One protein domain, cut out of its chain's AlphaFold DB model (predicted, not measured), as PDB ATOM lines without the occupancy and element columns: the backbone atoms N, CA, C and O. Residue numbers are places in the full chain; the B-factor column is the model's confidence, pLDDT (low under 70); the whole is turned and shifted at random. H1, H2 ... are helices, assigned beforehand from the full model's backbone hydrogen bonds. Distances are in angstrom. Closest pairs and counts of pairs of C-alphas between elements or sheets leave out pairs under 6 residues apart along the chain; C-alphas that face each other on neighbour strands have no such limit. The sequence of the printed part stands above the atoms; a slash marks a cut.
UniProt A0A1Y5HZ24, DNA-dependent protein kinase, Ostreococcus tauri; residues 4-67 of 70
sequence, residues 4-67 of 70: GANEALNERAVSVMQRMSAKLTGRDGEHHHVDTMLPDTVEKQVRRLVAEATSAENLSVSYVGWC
ATOM      1  N   GLY A   4     203.613 166.196 123.042       79.06
ATOM      2  CA  GLY A   4     204.895 166.601 123.639       79.06
ATOM      3  C   GLY A   4     205.305 168.051 123.341       79.06
ATOM      4  O   GLY A   4     205.949 168.694 124.168       79.06
ATOM      5  N   ALA A   5     204.918 168.600 122.185       80.56
ATOM      6  CA  ALA A   5     205.149 170.014 121.881       80.56
ATOM      7  C   ALA A   5     204.196 170.902 122.694       80.56
ATOM      8  O   ALA A   5     204.617 171.917 123.251       80.56
ATOM      9  N   ASN A   6     202.935 170.482 122.820       84.38
ATOM     10  CA  ASN A   6     201.937 171.159 123.645       84.38
ATOM     11  C   ASN A   6     202.304 171.138 125.136       84.38
ATOM     12  O   ASN A   6     202.138 172.149 125.815       84.38
ATOM     13  N   GLU A   7     202.855 170.033 125.636       87.88
ATOM     14  CA  GLU A   7     203.331 169.920 127.016       87.88
ATOM     15  C   GLU A   7     204.492 170.887 127.294       87.88
ATOM     16  O   GLU A   7     204.404 171.694 128.221       87.88
ATOM     17  N   ALA A   8     205.507 170.929 126.424       88.00
ATOM     18  CA  ALA A   8     206.625 171.869 126.554       88.00
ATOM     19  C   ALA A   8     206.183 173.348 126.477       88.00
ATOM     20  O   ALA A   8     206.701 174.210 127.197       88.00
ATOM     21  N   LEU A   9     205.210 173.670 125.615       88.19
ATOM     22  CA  LEU A   9     204.617 175.012 125.554       88.19
ATOM     23  C   LEU A   9     203.881 175.361 126.850       88.19
ATOM     24  O   LEU A   9     204.020 176.481 127.351       88.19
ATOM     25  N   ASN A  10     203.126 174.411 127.402       93.19
ATOM     26  CA  ASN A  10     202.386 174.599 128.640       93.19
ATOM     27  C   ASN A  10     203.325 174.803 129.837       93.19
ATOM     28  O   ASN A  10     203.123 175.730 130.620       93.19
ATOM     29  N   GLU A  11     204.403 174.024 129.944       94.75
ATOM     30  CA  GLU A  11     205.431 174.211 130.976       94.75
ATOM     31  C   GLU A  11     206.040 175.618 130.928       94.75
ATOM     32  O   GLU A  11     206.133 176.312 131.948       94.75
ATOM     33  N   ARG A  12     206.399 176.087 129.726       92.94
ATOM     34  CA  ARG A  12     206.921 177.445 129.541       92.94
ATOM     35  C   ARG A  12     205.887 178.501 129.929       92.94
ATOM     36  O   ARG A  12     206.249 179.489 130.568       92.94
ATOM     37  N   ALA A  13     204.621 178.311 129.563       95.31
ATOM     38  CA  ALA A  13     203.544 179.230 129.922       95.31
ATOM     39  C   ALA A  13     203.361 179.318 131.444       95.31
ATOM     40  O   ALA A  13     203.321 180.418 131.996       95.31
ATOM     41  N   VAL A  14     203.335 178.174 132.133       95.75
ATOM     42  CA  VAL A  14     203.244 178.105 133.598       95.75
ATOM     43  C   VAL A  14     204.423 178.830 134.250       95.75
ATOM     44  O   VAL A  14     204.207 179.662 135.130       95.75
ATOM     45  N   SER A  15     205.651 178.596 133.778       94.06
ATOM     46  CA  SER A  15     206.851 179.272 134.290       94.06
ATOM     47  C   SER A  15     206.782 180.797 134.126       94.06
ATOM     48  O   SER A  15     207.061 181.550 135.065       94.06
ATOM     49  N   VAL A  16     206.345 181.275 132.956       95.25
ATOM     50  CA  VAL A  16     206.159 182.713 132.704       95.25
ATOM     51  C   VAL A  16     205.113 183.296 133.650       95.25
ATOM     52  O   VAL A  16     205.359 184.342 134.254       95.25
ATOM     53  N   MET A  17     203.978 182.615 133.828       95.88
ATOM     54  CA  MET A  17     202.909 183.081 134.710       95.88
ATOM     55  C   MET A  17     203.334 183.127 136.179       95.88
ATOM     56  O   MET A  17     203.043 184.101 136.877       95.88
ATOM     57  N   GLN A  18     204.068 182.115 136.644       94.19
ATOM     58  CA  GLN A  18     204.629 182.087 137.995       94.19
ATOM     59  C   GLN A  18     205.580 183.264 138.220       94.19
ATOM     60  O   GLN A  18     205.459 183.973 139.219       94.19
ATOM     61  N   ARG A  19     206.468 183.545 137.259       94.19
ATOM     62  CA  ARG A  19     207.391 184.680 137.351       94.19
ATOM     63  C   ARG A  19     206.671 186.027 137.315       94.19
ATOM     64  O   ARG A  19     207.033 186.940 138.053       94.19
ATOM     65  N   MET A  20     205.642 186.173 136.481       95.50
ATOM     66  CA  MET A  20     204.806 187.379 136.472       95.50
ATOM     67  C   MET A  20     204.165 187.616 137.842       95.50
ATOM     68  O   MET A  20     204.250 188.723 138.371       95.50
ATOM     69  N   SER A  21     203.598 186.570 138.447       94.06
ATOM     70  CA  SER A  21     203.051 186.636 139.805       94.06
ATOM     71  C   SER A  21     204.119 187.040 140.829       94.06
ATOM     72  O   SER A  21     203.891 187.937 141.640       94.06
ATOM     73  N   ALA A  22     205.325 186.472 140.745       92.38
ATOM     74  CA  ALA A  22     206.438 186.829 141.624       92.38
ATOM     75  C   ALA A  22     206.836 188.313 141.497       92.38
ATOM     76  O   ALA A  22     207.068 188.978 142.507       92.38
ATOM     77  N   LYS A  23     206.845 188.877 140.282       93.81
ATOM     78  CA  LYS A  23     207.125 190.310 140.059       93.81
ATOM     79  C   LYS A  23     206.071 191.220 140.675       93.81
ATOM     80  O   LYS A  23     206.427 192.250 141.238       93.81
ATOM     81  N   LEU A  24     204.796 190.844 140.564       95.25
ATOM     82  CA  LEU A  24     203.669 191.625 141.084       95.25
ATOM     83  C   LEU A  24     203.507 191.504 142.604       95.25
ATOM     84  O   LEU A  24     202.898 192.369 143.223       95.25
ATOM     85  N   THR A  25     204.047 190.443 143.203       92.56
ATOM     86  CA  THR A  25     203.944 190.174 144.645       92.56
ATOM     87  C   THR A  25     205.222 190.486 145.418       92.56
ATOM     88  O   THR A  25     205.253 190.242 146.617       92.56
ATOM     89  N   GLY A  26     206.270 191.016 144.773       91.31
ATOM     90  CA  GLY A  26     207.546 191.340 145.426       91.31
ATOM     91  C   GLY A  26     208.445 190.127 145.709       91.31
ATOM     92  O   GLY A  26     209.352 190.221 146.529       91.31
ATOM     93  N   ARG A  27     208.213 188.982 145.054       90.69
ATOM     94  CA  ARG A  27     208.953 187.716 145.250       90.69
ATOM     95  C   ARG A  27     209.965 187.384 144.142       90.69
ATOM     96  O   ARG A  27     210.723 186.435 144.276       90.69
ATOM     97  N   ASP A  28     210.043 188.169 143.063       89.81
ATOM     98  CA  ASP A  28     210.983 187.929 141.936       89.81
ATOM     99  C   ASP A  28     212.471 188.112 142.322       89.81
ATOM    100  O   ASP A  28     213.353 187.809 141.527       89.81
ATOM    101  N   GLY A  29     212.766 188.613 143.531       77.06
ATOM    102  CA  GLY A  29     214.129 188.829 144.039       77.06
ATOM    103  C   GLY A  29     214.775 187.627 144.744       77.06
ATOM    104  O   GLY A  29     215.964 187.687 145.056       77.06
ATOM    105  N   GLU A  30     214.033 186.536 144.985       64.31
ATOM    106  CA  GLU A  30     214.510 185.356 145.736       64.31
ATOM    107  C   GLU A  30     215.766 184.711 145.118       64.31
ATOM    108  O   GLU A  30     216.577 184.120 145.826       64.31
ATOM    109  N   HIS A  31     216.004 184.898 143.816       60.22
ATOM    110  CA  HIS A  31     217.186 184.361 143.135       60.22
ATOM    111  C   HIS A  31     218.509 185.050 143.537       60.22
ATOM    112  O   HIS A  31     219.582 184.514 143.261       60.22
ATOM    113  N   HIS A  32     218.436 186.231 144.165       54.03
ATOM    114  CA  HIS A  32     219.587 187.009 144.645       54.03
ATOM    115  C   HIS A  32     219.748 186.960 146.175       54.03
ATOM    116  O   HIS A  32     220.839 187.193 146.688       54.03
ATOM    117  N   HIS A  33     218.678 186.645 146.912       52.84
ATOM    118  CA  HIS A  33     218.669 186.599 148.372       52.84
ATOM    119  C   HIS A  33     217.992 185.314 148.855       52.84
ATOM    120  O   HIS A  33     216.777 185.267 149.024       52.84
ATOM    121  N   VAL A  34     218.808 184.299 149.155       53.97
ATOM    122  CA  VAL A  34     218.384 183.001 149.724       53.97
ATOM    123  C   VAL A  34     217.663 183.158 151.080       53.97
ATOM    124  O   VAL A  34     216.981 182.244 151.530       53.97
ATOM    125  N   ASP A  35     217.762 184.328 151.716       51.50
ATOM    126  CA  ASP A  35     217.372 184.551 153.115       51.50
ATOM    127  C   ASP A  35     216.062 185.345 153.315       51.50
ATOM    128  O   ASP A  35     215.739 185.758 154.424       51.50
ATOM    129  N   THR A  36     215.264 185.586 152.264       54.72
ATOM    130  CA  THR A  36     214.012 186.355 152.421       54.72
ATOM    131  C   THR A  36     212.810 185.604 151.856       54.72
ATOM    132  O   THR A  36     212.395 185.831 150.731       54.72
ATOM    133  N   MET A  37     212.186 184.746 152.675       62.69
ATOM    134  CA  MET A  37     210.846 184.190 152.385       62.69
ATOM    135  C   MET A  37     209.742 185.267 152.335       62.69
ATOM    136  O   MET A  37     208.602 184.992 151.932       62.69
ATOM    137  N   LEU A  38     210.055 186.480 152.801       79.94
ATOM    138  CA  LEU A  38     209.138 187.609 152.843       79.94
ATOM    139  C   LEU A  38     209.187 188.394 151.525       79.94
ATOM    140  O   LEU A  38     210.280 188.684 151.040       79.94
ATOM    141  N   PRO A  39     208.023 188.791 150.982       85.62
ATOM    142  CA  PRO A  39     207.985 189.631 149.799       85.62
ATOM    143  C   PRO A  39     208.604 191.010 150.059       85.62
ATOM    144  O   PRO A  39     208.428 191.595 151.131       85.62
ATOM    145  N   ASP A  40     209.304 191.538 149.059       89.06
ATOM    146  CA  ASP A  40     209.825 192.900 149.077       89.06
ATOM    147  C   ASP A  40     208.675 193.917 149.150       89.06
ATOM    148  O   ASP A  40     207.627 193.766 148.518       89.06
ATOM    149  N   THR A  41     208.890 195.012 149.884       93.06
ATOM    150  CA  THR A  41     208.044 196.200 149.732       93.06
ATOM    151  C   THR A  41     208.266 196.810 148.348       93.06
ATOM    152  O   THR A  41     209.337 196.654 147.758       93.06
ATOM    153  N   VAL A  42     207.289 197.577 147.850       95.12
ATOM    154  CA  VAL A  42     207.399 198.276 146.556       95.12
ATOM    155  C   VAL A  42     208.685 199.102 146.477       95.12
ATOM    156  O   VAL A  42     209.423 199.020 145.501       95.12
ATOM    157  N   GLU A  43     209.000 199.857 147.530       96.44
ATOM    158  CA  GLU A  43     210.209 200.680 147.577       96.44
ATOM    159  C   GLU A  43     211.491 199.838 147.514       96.44
ATOM    160  O   GLU A  43     212.411 200.172 146.763       96.44
ATOM    161  N   LYS A  44     211.555 198.729 148.262       92.88
ATOM    162  CA  LYS A  44     212.718 197.833 148.262       92.88
ATOM    163  C   LYS A  44     212.912 197.180 146.892       92.88
ATOM    164  O   LYS A  44     214.031 197.179 146.380       92.88
ATOM    165  N   GLN A  45     211.829 196.704 146.274       93.81
ATOM    166  CA  GLN A  45     211.852 196.131 144.929       93.81
ATOM    167  C   GLN A  45     212.351 197.152 143.899       93.81
ATOM    168  O   GLN A  45     213.247 196.841 143.119       93.81
ATOM    169  N   VAL A  46     211.825 198.382 143.917       96.19
ATOM    170  CA  VAL A  46     212.243 199.446 142.987       96.19
ATOM    171  C   VAL A  46     213.722 199.788 143.163       96.19
ATOM    172  O   VAL A  46     214.453 199.841 142.176       96.19
ATOM    173  N   ARG A  47     214.191 199.971 144.404       95.75
ATOM    174  CA  ARG A  47     215.607 200.269 144.677       95.75
ATOM    175  C   ARG A  47     216.530 199.171 144.156       95.75
ATOM    176  O   ARG A  47     217.544 199.480 143.535       95.75
ATOM    177  N   ARG A  48     216.167 197.903 144.369       93.25
ATOM    178  CA  ARG A  48     216.923 196.757 143.856       93.25
ATOM    179  C   ARG A  48     216.977 196.757 142.325       93.25
ATOM    180  O   ARG A  48     218.063 196.647 141.771       93.25
ATOM    181  N   LEU A  49     215.843 196.956 141.651       94.75
ATOM    182  CA  LEU A  49     215.787 197.010 140.184       94.75
ATOM    183  C   LEU A  49     216.663 198.131 139.604       94.75
ATOM    184  O   LEU A  49     217.350 197.919 138.609       94.75
ATOM    185  N   VAL A  50     216.682 199.311 140.234       96.88
ATOM    186  CA  VAL A  50     217.558 200.423 139.823       96.88
ATOM    187  C   VAL A  50     219.033 200.065 140.017       96.88
ATOM    188  O   VAL A  50     219.847 200.333 139.133       96.88
ATOM    189  N   ALA A  51     219.387 199.435 141.141       95.19
ATOM    190  CA  ALA A  51     220.760 199.004 141.398       95.19
ATOM    191  C   ALA A  51     221.221 197.941 140.387       95.19
ATOM    192  O   ALA A  51     222.318 198.037 139.848       95.19
ATOM    193  N   GLU A  52     220.364 196.971 140.062       93.94
ATOM    194  CA  GLU A  52     220.648 195.956 139.044       93.94
ATOM    195  C   GLU A  52     220.816 196.581 137.649       93.94
ATOM    196  O   GLU A  52     221.746 196.221 136.930       93.94
ATOM    197  N   ALA A  53     219.963 197.540 137.276       95.19
ATOM    198  CA  ALA A  53     220.007 198.199 135.968       95.19
ATOM    199  C   ALA A  53     221.211 199.139 135.786       95.19
ATOM    200  O   ALA A  53     221.621 199.398 134.658       95.19
ATOM    201  N   THR A  54     221.773 199.652 136.883       95.44
ATOM    202  CA  THR A  54     222.939 200.554 136.873       95.44
ATOM    203  C   THR A  54     224.246 199.856 137.261       95.44
ATOM    204  O   THR A  54     225.307 200.480 137.247       95.44
ATOM    205  N   SER A  55     224.196 198.560 137.588       95.62
ATOM    206  CA  SER A  55     225.375 197.768 137.937       95.62
ATOM    207  C   SER A  55     226.315 197.625 136.740       95.62
ATOM    208  O   SER A  55     225.933 197.113 135.687       95.62
ATOM    209  N   ALA A  56     227.578 198.012 136.928       94.56
ATOM    210  CA  ALA A  56     228.621 197.857 135.917       94.56
ATOM    211  C   ALA A  56     228.820 196.387 135.508       94.56
ATOM    212  O   ALA A  56     229.074 196.106 134.339       94.56
ATOM    213  N   GLU A  57     228.656 195.448 136.443       95.56
ATOM    214  CA  GLU A  57     228.763 194.010 136.174       95.56
ATOM    215  C   GLU A  57     227.657 193.555 135.213       95.56
ATOM    216  O   GLU A  57     227.946 192.938 134.186       95.56
ATOM    217  N   ASN A  58     226.408 193.958 135.466       94.69
ATOM    218  CA  ASN A  58     225.267 193.630 134.606       94.69
ATOM    219  C   ASN A  58     225.352 194.322 133.237       94.69
ATOM    220  O   ASN A  58     225.027 193.732 132.204       94.69
ATOM    221  N   LEU A  59     225.821 195.569 133.208       96.31
ATOM    222  CA  LEU A  59     226.014 196.311 131.963       96.31
ATOM    223  C   LEU A  59     227.142 195.707 131.116       96.31
ATOM    224  O   LEU A  59     227.005 195.626 129.897       96.31
ATOM    225  N   SER A  60     228.216 195.205 131.734       93.94
ATOM    226  CA  SER A  60     229.367 194.634 131.018       93.94
ATOM    227  C   SER A  60     229.055 193.348 130.245       93.94
ATOM    228  O   SER A  60     229.719 193.059 129.251       93.94
ATOM    229  N   VAL A  61     228.032 192.596 130.670       95.56
ATOM    230  CA  VAL A  61     227.580 191.363 129.998       95.56
ATOM    231  C   VAL A  61     226.474 191.607 128.973       95.56
ATOM    232  O   VAL A  61     226.058 190.680 128.277       95.56
ATOM    233  N   SER A  62     225.974 192.841 128.875       94.56
ATOM    234  CA  SER A  62     224.956 193.195 127.891       94.56
ATOM    235  C   SER A  62     225.509 193.096 126.473       94.56
ATOM    236  O   SER A  62     226.692 193.319 126.210       94.56
ATOM    237  N   TYR A  63     224.629 192.784 125.524       95.69
ATOM    238  CA  TYR A  63     225.002 192.788 124.117       95.69
ATOM    239  C   TYR A  63     225.474 194.188 123.692       95.69
ATOM    240  O   TYR A  63     224.758 195.170 123.873       95.69
ATOM    241  N   VAL A  64     226.660 194.278 123.077       92.56
ATOM    242  CA  VAL A  64     227.311 195.556 122.718       92.56
ATOM    243  C   VAL A  64     226.417 196.460 121.862       92.56
ATOM    244  O   VAL A  64     226.413 197.673 122.050       92.56
ATOM    245  N   GLY A  65     225.608 195.889 120.963       95.12
ATOM    246  CA  GLY A  65     224.699 196.662 120.108       95.12
ATOM    247  C   GLY A  65     223.531 197.329 120.845       95.12
ATOM    248  O   GLY A  65     222.828 198.133 120.242       95.12
ATOM    249  N   TRP A  66     223.312 197.027 122.127       94.56
ATOM    250  CA  TRP A  66     222.358 197.748 122.982       94.56
ATOM    251  C   TRP A  66     222.954 199.004 123.621       94.56
ATOM    252  O   TRP A  66     222.229 199.738 124.280       94.56
ATOM    253  N   CYS A  67     224.245 199.264 123.391       90.69
ATOM    254  CA  CYS A  67     224.944 200.464 123.841       90.69
ATOM    255  C   CYS A  67     224.886 200.670 125.369       90.69
ATOM    256  O   CYS A  67     224.418 201.707 125.826       90.69
TER     257      CYS A  67
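AT A GLANCE: This is residues 4 to 67 of the 70 residues of the protein "DNA-dependent protein kinase" of Ostreococcus tauri (UniProt A0A1Y5HZ24). Picture a wide, open V: the long helix H1 makes one arm, H2 with the short H3 beyond it makes the other, and the loop of residues 26 to 41 joins them at the corner, bulging out to one side. The two arms stay away from each other, and residues 4 to 17 of H1 stick out, as do residues 50 to 58 and 60 to 66 toward the end of the other arm. The printed part has 64 residues with three named helices, in the order H1, H2, H3, and no named strand; the class is all helix. The whole is loose, with a radius of gyration of the C-alphas of 15.2 A, and its outline is flat, spanning 41 by 36 by 19 A.

IN THESE COORDINATES: Find C-alpha 4 at (204.895, 166.601, 123.639), where H1 begins; from there the helix runs through residues 4 to 25, 31.6 A from first to last C-alpha, to C-alpha 25 at (203.944, 190.174, 144.645). Residues 26 to 41 follow with no named element. At C-alpha 42, (207.399, 198.276, 146.556), you reach H2, residues 42 to 54, which is 18.5 A long from first to last C-alpha. After Ser 55 comes H3, residues 56 to 60, 5.9 A from first to last C-alpha, ending at C-alpha 60, (229.367, 194.634, 131.018).

HOW THE PARTS SIT: Start at H1, which touches no helix. Compare its C-alphas with those of H2 and you will find the two helices apart, with no C-alpha of the one within 8 A of the other. H1 and H3 are apart as well. Look next at Glu 52 and Asn 58: their C-alphas, 6.8 A apart, are the closest of H2 and H3, and these two helices are close but not clearly touching, with 2 pairs of C-alphas within 8 A and centres 15.0 A apart. In the backbones of H1, H2 and H3, every O i to N i+4 pair is within hydrogen-bond range.

THE WHOLE: The two C-alphas farthest apart are those of Gly 4 and Glu 43, 42.0 A. From C-alpha 4 to C-alpha 67, the first and last printed, it is 39.4 A. Without the stretches that stand free, a body of 34 residues remains, spanning 35 by 20 by 18 A. The printed part has no cut. The link from H1 to H2 is long, with 16 residues, and the link from H2 to H3 is tight, with 1 residue. Read the B-factor column for the model's confidence: the mean pLDDT of the printed part is 88.0, and residues 30 to 37, within the long link, are under 70.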